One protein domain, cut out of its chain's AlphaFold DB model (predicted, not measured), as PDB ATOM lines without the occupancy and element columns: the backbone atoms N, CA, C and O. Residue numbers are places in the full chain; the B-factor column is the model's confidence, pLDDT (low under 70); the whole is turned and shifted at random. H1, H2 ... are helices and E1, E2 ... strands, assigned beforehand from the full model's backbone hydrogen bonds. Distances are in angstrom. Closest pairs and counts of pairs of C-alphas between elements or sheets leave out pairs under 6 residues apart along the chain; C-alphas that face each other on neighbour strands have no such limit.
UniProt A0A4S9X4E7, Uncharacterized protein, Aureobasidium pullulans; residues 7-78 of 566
ATOM      1  N   GLN A   7     243.164 218.249 162.512       72.00
ATOM      2  CA  GLN A   7     242.380 217.558 163.541       72.00
ATOM      3  C   GLN A   7     243.224 217.246 164.786       72.00
ATOM      4  O   GLN A   7     242.761 217.447 165.911       72.00
ATOM      5  N   SER A   8     244.472 216.791 164.610       75.38
ATOM      6  CA  SER A   8     245.376 216.493 165.727       75.38
ATOM      7  C   SER A   8     245.761 217.757 166.497       75.38
ATOM      8  O   SER A   8     245.855 217.729 167.730       75.38
ATOM      9  N   ILE A   9     245.922 218.879 165.784       82.06
ATOM     10  CA  ILE A   9     246.166 220.196 166.376       82.06
ATOM     11  C   ILE A   9     244.955 220.629 167.203       82.06
ATOM     12  O   ILE A   9     245.107 220.936 168.388       82.06
ATOM     13  N   GLN A  10     243.756 220.598 166.615       81.25
ATOM     14  CA  GLN A  10     242.524 221.002 167.291       81.25
ATOM     15  C   GLN A  10     242.291 220.185 168.568       81.25
ATOM     16  O   GLN A  10     242.128 220.760 169.645       81.25
ATOM     17  N   HIS A  11     242.380 218.856 168.480       77.69
ATOM     18  CA  HIS A  11     242.211 217.977 169.636       77.69
ATOM     19  C   HIS A  11     243.255 218.244 170.733       77.69
ATOM     20  O   HIS A  11     242.959 218.223 171.930       77.69
ATOM     21  N   SER A  12     244.494 218.541 170.342       83.88
ATOM     22  CA  SER A  12     245.552 218.887 171.290       83.88
ATOM     23  C   SER A  12     245.263 220.201 172.033       83.88
ATOM     24  O   SER A  12     245.521 220.282 173.236       83.88
ATOM     25  N   PHE A  13     244.702 221.212 171.362       88.50
ATOM     26  CA  PHE A  13     244.292 222.467 172.004       88.50
ATOM     27  C   PHE A  13     243.089 222.270 172.931       88.50
ATOM     28  O   PHE A  13     243.097 222.779 174.054       88.50
ATOM     29  N   GLU A  14     242.107 221.466 172.521       82.69
ATOM     30  CA  GLU A  14     240.978 221.088 173.380       82.69
ATOM     31  C   GLU A  14     241.462 220.414 174.673       82.69
ATOM     32  O   GLU A  14     241.001 220.737 175.769       82.69
ATOM     33  N   ASN A  15     242.458 219.531 174.575       82.69
ATOM     34  CA  ASN A  15     243.067 218.900 175.744       82.69
ATOM     35  C   ASN A  15     243.748 219.918 176.672       82.69
ATOM     36  O   ASN A  15     243.587 219.821 177.888       82.69
ATOM     37  N   ILE A  16     244.449 220.926 176.137       87.94
ATOM     38  CA  ILE A  16     245.042 222.004 176.951       87.94
ATOM     39  C   ILE A  16     243.962 222.768 177.720       87.94
ATOM     40  O   ILE A  16     244.142 223.033 178.911       87.94
ATOM     41  N   ALA A  17     242.849 223.102 177.058       87.81
ATOM     42  CA  ALA A  17     241.719 223.795 177.674       87.81
ATOM     43  C   ALA A  17     241.129 222.995 178.845       87.81
ATOM     44  O   ALA A  17     240.889 223.546 179.922       87.81
ATOM     45  N   ASN A  18     240.960 221.687 178.639       78.75
ATOM     46  CA  ASN A  18     240.382 220.762 179.611       78.75
ATOM     47  C   ASN A  18     241.306 220.458 180.800       78.75
ATOM     48  O   ASN A  18     240.822 220.104 181.871       78.75
ATOM     49  N   MET A  19     242.626 220.586 180.633       84.88
ATOM     50  CA  MET A  19     243.607 220.359 181.703       84.88
ATOM     51  C   MET A  19     243.731 221.530 182.686       84.88
ATOM     52  O   MET A  19     244.367 221.372 183.730       84.88
ATOM     53  N   GLN A  20     243.162 222.701 182.380       85.88
ATOM     54  CA  GLN A  20     243.208 223.834 183.304       85.88
ATOM     55  C   GLN A  20     242.319 223.594 184.525       85.88
ATOM     56  O   GLN A  20     241.337 222.855 184.472       85.88
ATOM     57  N   ILE A  21     242.668 224.230 185.645       80.69
ATOM     58  CA  ILE A  21     241.888 224.164 186.883       80.69
ATOM     59  C   ILE A  21     241.548 225.598 187.317       80.69
ATOM     60  O   ILE A  21     242.433 226.301 187.814       80.69
ATOM     61  N   PRO A  22     240.286 226.043 187.152       84.44
ATOM     62  CA  PRO A  22     239.196 225.353 186.444       84.44
ATOM     63  C   PRO A  22     239.449 225.251 184.920       84.44
ATOM     64  O   PRO A  22     240.241 226.041 184.396       84.44
ATOM     65  N   PRO A  23     238.786 224.316 184.204       82.81
ATOM     66  CA  PRO A  23     238.867 224.225 182.745       82.81
ATOM     67  C   PRO A  23     238.468 225.536 182.066       82.81
ATOM     68  O   PRO A  23     237.666 226.308 182.602       82.81
ATOM     69  N   LEU A  24     239.011 225.795 180.874       85.50
ATOM     70  CA  LEU A  24     238.638 226.989 180.113       85.50
ATOM     71  C   LEU A  24     237.187 226.897 179.625       85.50
ATOM     72  O   LEU A  24     236.718 225.834 179.233       85.50
ATOM     73  N   ALA A  25     236.489 228.037 179.607       81.88
ATOM     74  CA  ALA A  25     235.092 228.111 179.172       81.88
ATOM     75  C   ALA A  25     234.896 227.795 177.677       81.88
ATOM     76  O   ALA A  25     233.822 227.356 177.278       81.88
ATOM     77  N   ALA A  26     235.926 228.021 176.858       83.38
ATOM     78  CA  ALA A  26     235.946 227.697 175.439       83.38
ATOM     79  C   ALA A  26     237.232 226.927 175.111       83.38
ATOM     80  O   ALA A  26     238.318 227.298 175.569       83.38
ATOM     81  N   SER A  27     237.090 225.844 174.343       84.25
ATOM     82  CA  SER A  27     238.168 224.906 174.007       84.25
ATOM     83  C   SER A  27     238.657 225.024 172.562       84.25
ATOM     84  O   SER A  27     239.514 224.247 172.148       84.25
ATOM     85  N   ASP A  28     238.127 225.974 171.789       86.81
ATOM     86  CA  ASP A  28     238.598 226.238 170.436       86.81
ATOM     87  C   ASP A  28     240.013 226.833 170.456       86.81
ATOM     88  O   ASP A  28     240.411 227.543 171.385       86.81
ATOM     89  N   VAL A  29     240.767 226.564 169.391       89.69
ATOM     90  CA  VAL A  29     242.171 226.969 169.239       89.69
ATOM     91  C   VAL A  29     242.380 228.443 169.593       89.69
ATOM     92  O   VAL A  29     243.275 228.773 170.369       89.69
ATOM     93  N   LYS A  30     241.530 229.343 169.082       92.31
ATOM     94  CA  LYS A  30     241.681 230.788 169.282       92.31
ATOM     95  C   LYS A  30     241.553 231.173 170.756       92.31
ATOM     96  O   LYS A  30     242.363 231.963 171.245       92.31
ATOM     97  N   SER A  31     240.587 230.596 171.467       92.00
ATOM     98  CA  SER A  31     240.406 230.819 172.905       92.00
ATOM     99  C   SER A  31     241.603 230.330 173.720       92.00
ATOM    100  O   SER A  31     242.077 231.042 174.609       92.00
ATOM    101  N   VAL A  32     242.153 229.158 173.387       94.06
ATOM    102  CA  VAL A  32     243.326 228.612 174.087       94.06
ATOM    103  C   VAL A  32     244.577 229.448 173.819       94.06
ATOM    104  O   VAL A  32     245.313 229.764 174.754       94.06
ATOM    105  N   LEU A  33     244.799 229.882 172.575       94.75
ATOM    106  CA  LEU A  33     245.898 230.790 172.227       94.75
ATOM    107  C   LEU A  33     245.773 232.137 172.945       94.75
ATOM    108  O   LEU A  33     246.769 232.680 173.425       94.75
ATOM    109  N   GLN A  34     244.556 232.675 173.061       93.88
ATOM    110  CA  GLN A  34     244.310 233.906 173.808       93.88
ATOM    111  C   GLN A  34     244.566 233.719 175.307       93.88
ATOM    112  O   GLN A  34     245.090 234.627 175.957       93.88
ATOM    113  N   TRP A  35     244.236 232.558 175.869       94.06
ATOM    114  CA  TRP A  35     244.569 232.231 177.251       94.06
ATOM    115  C   TRP A  35     246.087 232.114 177.462       94.06
ATOM    116  O   TRP A  35     246.619 232.758 178.368       94.06
ATOM    117  N   LEU A  36     246.800 231.396 176.585       94.12
ATOM    118  CA  LEU A  36     248.268 231.303 176.604       94.12
ATOM    119  C   LEU A  36     248.922 232.690 176.503       94.12
ATOM    120  O   LEU A  36     249.874 232.987 177.220       94.12
ATOM    121  N   ALA A  37     248.367 233.577 175.680       93.88
ATOM    122  CA  ALA A  37     248.871 234.936 175.520       93.88
ATOM    123  C   ALA A  37     248.692 235.830 176.764       93.88
ATOM    124  O   ALA A  37     249.414 236.816 176.918       93.88
ATOM    125  N   ASN A  38     247.723 235.524 177.633       92.62
ATOM    126  CA  ASN A  38     247.358 236.366 178.777       92.62
ATOM    127  C   ASN A  38     247.718 235.756 180.138       92.62
ATOM    128  O   ASN A  38     247.635 236.445 181.159       92.62
ATOM    129  N   THR A  39     248.097 234.479 180.183       90.69
ATOM    130  CA  THR A  39     248.503 233.842 181.434       90.69
ATOM    131  C   THR A  39     249.800 234.452 181.966       90.69
ATOM    132  O   THR A  39     250.709 234.800 181.213       90.69
ATOM    133  N   LYS A  40     249.887 234.598 183.292       88.75
ATOM    134  CA  LYS A  40     251.080 235.137 183.969       88.75
ATOM    135  C   LYS A  40     252.175 234.089 184.164       88.75
ATOM    136  O   LYS A  40     253.300 234.444 184.501       88.75
ATOM    137  N   ASN A  41     251.834 232.814 183.998       87.56
ATOM    138  CA  ASN A  41     252.774 231.718 184.167       87.56
ATOM    139  C   ASN A  41     253.666 231.608 182.933       87.56
ATOM    140  O   ASN A  41     253.183 231.712 181.808       87.56
ATOM    141  N   SER A  42     254.954 231.335 183.134       91.31
ATOM    142  CA  SER A  42     255.822 230.919 182.036       91.31
ATOM    143  C   SER A  42     255.356 229.568 181.499       91.31
ATOM    144  O   SER A  42     255.040 228.662 182.272       91.31
ATOM    145  N   TRP A  43     255.339 229.425 180.180       92.44
ATOM    146  CA  TRP A  43     254.933 228.196 179.511       92.44
ATOM    147  C   TRP A  43     255.815 227.923 178.293       92.44
ATOM    148  O   TRP A  43     256.412 228.835 177.718       92.44
ATOM    149  N   LEU A  44     255.885 226.647 177.919       94.75
ATOM    150  CA  LEU A  44     256.530 226.161 176.708       94.75
ATOM    151  C   LEU A  44     255.494 225.377 175.903       94.75
ATOM    152  O   LEU A  44     254.915 224.417 176.413       94.75
ATOM    153  N   LEU A  45     255.282 225.777 174.655       93.69
ATOM    154  CA  LEU A  45     254.435 225.069 173.706       93.69
ATOM    155  C   LEU A  45     255.323 224.355 172.688       93.69
ATOM    156  O   LEU A  45     256.135 224.990 172.025       93.69
ATOM    157  N   VAL A  46     255.171 223.039 172.559       94.62
ATOM    158  CA  VAL A  46     255.885 222.255 171.541       94.62
ATOM    159  C   VAL A  46     254.885 221.819 170.479       94.62
ATOM    160  O   VAL A  46     253.990 221.020 170.777       94.62
ATOM    161  N   LEU A  47     255.028 222.355 169.270       92.12
ATOM    162  CA  LEU A  47     254.292 221.956 168.075       92.12
ATOM    163  C   LEU A  47     255.175 220.982 167.288       92.12
ATOM    164  O   LEU A  47     256.108 221.390 166.599       92.12
ATOM    165  N   ASP A  48     254.924 219.690 167.464       89.94
ATOM    166  CA  ASP A  48     255.742 218.622 166.892       89.94
ATOM    167  C   ASP A  48     255.164 218.146 165.550       89.94
ATOM    168  O   ASP A  48     253.949 218.010 165.445       89.94
ATOM    169  N   ASN A  49     256.008 217.866 164.554       86.00
ATOM    170  CA  ASN A  49     255.640 217.389 163.210       86.00
ATOM    171  C   ASN A  49     254.739 218.344 162.403       86.00
ATOM    172  O   ASN A  49     253.746 217.933 161.803       86.00
ATOM    173  N   CYS A  50     255.083 219.632 162.352       87.44
ATOM    174  CA  CYS A  50     254.394 220.619 161.511       87.44
ATOM    175  C   CYS A  50     254.747 220.425 160.024       87.44
ATOM    176  O   CYS A  50     255.461 221.232 159.432       87.44
ATOM    177  N   ASP A  51     254.296 219.319 159.433       85.06
ATOM    178  CA  ASP A  51     254.764 218.830 158.130       85.06
ATOM    179  C   ASP A  51     253.729 218.931 157.001       85.06
ATOM    180  O   ASP A  51     254.028 218.573 155.858       85.06
ATOM    181  N   ASN A  52     252.520 219.418 157.293       81.81
ATOM    182  CA  ASN A  52     251.488 219.635 156.282       81.81
ATOM    183  C   ASN A  52     251.687 220.978 155.566       81.81
ATOM    184  O   ASN A  52     251.474 222.034 156.153       81.81
ATOM    185  N   ILE A  53     252.039 220.931 154.279       83.75
ATOM    186  CA  ILE A  53     252.273 222.130 153.462       83.75
ATOM    187  C   ILE A  53     251.013 222.984 153.256       83.75
ATOM    188  O   ILE A  53     251.117 224.176 152.984       83.75
ATOM    189  N   GLU A  54     249.826 222.391 153.388       84.81
ATOM    190  CA  GLU A  54     248.549 223.095 153.231       84.81
ATOM    191  C   GLU A  54     248.116 223.826 154.512       84.81
ATOM    192  O   GLU A  54     247.179 224.624 154.482       84.81
ATOM    193  N   THR A  55     248.779 223.569 155.644       85.25
ATOM    194  CA  THR A  55     248.426 224.149 156.943       85.25
ATOM    195  C   THR A  55     249.280 225.379 157.247       85.25
ATOM    196  O   THR A  55     250.506 225.304 157.303       85.25
ATOM    197  N   ASP A  56     248.632 226.516 157.518       88.88
ATOM    198  CA  ASP A  56     249.315 227.716 158.007       88.88
ATOM    199  C   ASP A  56     249.576 227.618 159.517       88.88
ATOM    200  O   ASP A  56     248.728 227.943 160.356       88.88
ATOM    201  N   PHE A  57     250.781 227.166 159.874       91.00
ATOM    202  CA  PHE A  57     251.153 226.964 161.271       91.00
ATOM    203  C   PHE A  57     251.280 228.260 162.083       91.00
ATOM    204  O   PHE A  57     251.204 228.207 163.314       91.00
ATOM    205  N   ALA A  58     251.406 229.425 161.433       91.19
ATOM    206  CA  ALA A  58     251.462 230.710 162.130       91.19
ATOM    207  C   ALA A  58     250.175 230.978 162.928       91.19
ATOM    208  O   ALA A  58     250.221 231.582 164.001       91.19
ATOM    209  N   GLY A  59     249.037 230.456 162.453       90.94
ATOM    210  CA  GLY A  59     247.744 230.548 163.130       90.94
ATOM    211  C   GLY A  59     247.678 229.837 164.488       90.94
ATOM    212  O   GLY A  59     246.785 230.140 165.280       90.94
ATOM    213  N   TYR A  60     248.624 228.940 164.792       92.81
ATOM    214  CA  TYR A  60     248.677 228.176 166.046       92.81
ATOM    215  C   TYR A  60     249.731 228.689 167.040       92.81
ATOM    216  O   TYR A  60     249.986 228.044 168.060       92.81
ATOM    217  N   ILE A  61     250.343 229.844 166.773       92.94
ATOM    218  CA  ILE A  61     251.353 230.456 167.641       92.94
ATOM    219  C   ILE A  61     250.710 231.590 168.461       92.94
ATOM    220  O   ILE A  61     250.122 232.511 167.889       92.94
ATOM    221  N   PRO A  62     250.801 231.575 169.808       92.38
ATOM    222  CA  PRO A  62     250.284 232.665 170.633       92.38
ATOM    223  C   PRO A  62     250.965 234.003 170.324       92.38
ATOM    224  O   PRO A  62     252.178 234.082 170.162       92.38
ATOM    225  N   SER A  63     250.184 235.087 170.324       89.81
ATOM    226  CA  SER A  63     250.681 236.427 169.958       89.81
ATOM    227  C   SER A  63     251.753 237.015 170.889       89.81
ATOM    228  O   SER A  63     252.444 237.956 170.502       89.81
ATOM    229  N   ARG A  64     251.856 236.538 172.137       90.31
ATOM    230  CA  ARG A  64     252.820 237.012 173.142       90.31
ATOM    231  C   ARG A  64     252.981 235.988 174.266       90.31
ATOM    232  O   ARG A  64     252.094 235.166 174.475       90.31
ATOM    233  N   GLY A  65     254.044 236.142 175.055       88.62
ATOM    234  CA  GLY A  65     254.305 235.315 176.234       88.62
ATOM    235  C   GLY A  65     254.851 233.929 175.886       88.62
ATOM    236  O   GLY A  65     254.744 233.485 174.748       88.62
ATOM    237  N   GLY A  66     255.450 233.276 176.883       92.75
ATOM    238  CA  GLY A  66     256.005 231.925 176.766       92.75
ATOM    239  C   GLY A  66     257.076 231.744 175.688       92.75
ATOM    240  O   GLY A  66     257.643 232.707 175.171       92.75
ATOM    241  N   SER A  67     257.346 230.478 175.378       94.69
ATOM    242  CA  SER A  67     258.223 230.048 174.287       94.69
ATOM    243  C   SER A  67     257.518 228.986 173.450       94.69
ATOM    244  O   SER A  67     256.792 228.149 173.992       94.69
ATOM    245  N   VAL A  68     257.765 228.983 172.141       94.62
ATOM    246  CA  VAL A  68     257.242 227.968 171.217       94.62
ATOM    247  C   VAL A  68     258.410 227.262 170.539       94.62
ATOM    248  O   VAL A  68     259.318 227.920 170.038       94.62
ATOM    249  N   ILE A  69     258.388 225.931 170.532       95.62
ATOM    250  CA  ILE A  69     259.287 225.099 169.727       95.62
ATOM    251  C   ILE A  69     258.445 224.439 168.645       95.62
ATOM    252  O   ILE A  69     257.458 223.772 168.955       95.62
ATOM    253  N   VAL A  70     258.854 224.620 167.394       93.31
ATOM    254  CA  VAL A  70     258.248 223.972 166.232       93.31
ATOM    255  C   VAL A  70     259.248 222.969 165.678       93.31
ATOM    256  O   VAL A  70     260.393 223.333 165.414       93.31
ATOM    257  N   THR A  71     258.833 221.717 165.499       92.50
ATOM    258  CA  THR A  71     259.600 220.737 164.721       92.50
ATOM    259  C   THR A  71     258.899 220.531 163.380       92.50
ATOM    260  O   THR A  71     257.673 220.443 163.303       92.50
ATOM    261  N   THR A  72     259.672 220.537 162.298       88.88
ATOM    262  CA  THR A  72     259.140 220.470 160.934       88.88
ATOM    263  C   THR A  72     260.220 220.024 159.959       88.88
ATOM    264  O   THR A  72     261.410 220.270 160.157       88.88
ATOM    265  N   ARG A  73     259.787 219.371 158.886       84.06
ATOM    266  CA  ARG A  73     260.567 219.029 157.695       84.06
ATOM    267  C   ARG A  73     260.368 220.052 156.570       84.06
ATOM    268  O   ARG A  73     261.001 219.901 155.526       84.06
ATOM    269  N   LEU A  74     259.490 221.041 156.753       85.19
ATOM    270  CA  LEU A  74     259.174 222.083 155.777       85.19
ATOM    271  C   LEU A  74     260.088 223.291 155.972       85.19
ATOM    272  O   LEU A  74     260.030 223.990 156.985       85.19
ATOM    273  N   THR A  75     260.906 223.582 154.966       86.00
ATOM    274  CA  THR A  75     261.760 224.779 154.962       86.00
ATOM    275  C   THR A  75     260.947 226.074 154.938       86.00
ATOM    276  O   THR A  75     261.393 227.106 155.426       86.00
ATOM    277  N   GLU A  76     259.722 226.017 154.429       86.62
ATOM    278  CA  GLU A  76     258.771 227.118 154.350       86.62
ATOM    279  C   GLU A  76     258.406 227.646 155.740       86.62
ATOM    280  O   GLU A  76     258.153 228.837 155.883       86.62
ATOM    281  N   CYS A  77     258.459 226.809 156.782       87.69
ATOM    282  CA  CYS A  77     258.174 227.193 158.168       87.69
ATOM    283  C   CYS A  77     259.294 228.022 158.830       87.69
ATOM    284  O   CYS A  77     259.122 228.488 159.955       87.69
ATOM    285  N   GLN A  78     260.423 228.265 158.153       89.44
ATOM    286  CA  GLN A  78     261.519 229.094 158.682       89.44
ATOM    287  C   GLN A  78     261.094 230.536 159.003       89.44
ATOM    288  O   GLN A  78     261.730 231.192 159.821       89.44
TER     289      GLN A  78
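This is residues 7 to 78 of the 566 residues of an uncharacterized protein of Aureobasidium pullulans (UniProt A0A4S9X4E7). Two short strands, E1 and E2, run side by side as a small parallel sheet, joined by a crossover that holds H3; H1 and H2 pack on each other toward one end, and H4 lies at the other. The printed part has 72 residues, in the order H1 H2 E1 H3 E2 H4, of mixed class. It is compact, radius of gyration of the C-alphas 12.4 A, spanning 38 by 24 by 15 A.

E1 is residues 44 to 47, E2 67 to 70. H1, residues 7 to 18, is 16.5 A long from C-alpha 7 at (242.380, 217.558, 163.541); H2, 29 to 38, is 14.4 A. H3 is 57 to 60; H4, 75 to 78, ends at C-alpha 78 (261.519, 229.094, 158.682).

E1 and E2 are parallel at 17 degrees; N 47 and O 69 are within hydrogen-bond range, 2.8 A. E1, H3, E2 form a strand-helix-strand unit, parallel neighbour strands with a helix between, its crossover right-handed. H3 is close to but not clearly touching H2, closest C-alphas Leu 33 and Tyr 60, 7.3 A. H1 and H2 touch, closest C-alphas Phe 13 and Val 29, 5.7 A, at a steep tilt of 47 degrees, the same way. H2 and H4 are apart. In H1 and H2 every O i to N i+4 pair is within hydrogen-bond range; H3 and H4 are too short for one.

The C-alphas farthest apart, Pro 22 and Thr 75, are 38.7 A apart. The printed part has no cut, no link is long, and no printed residue is under 70.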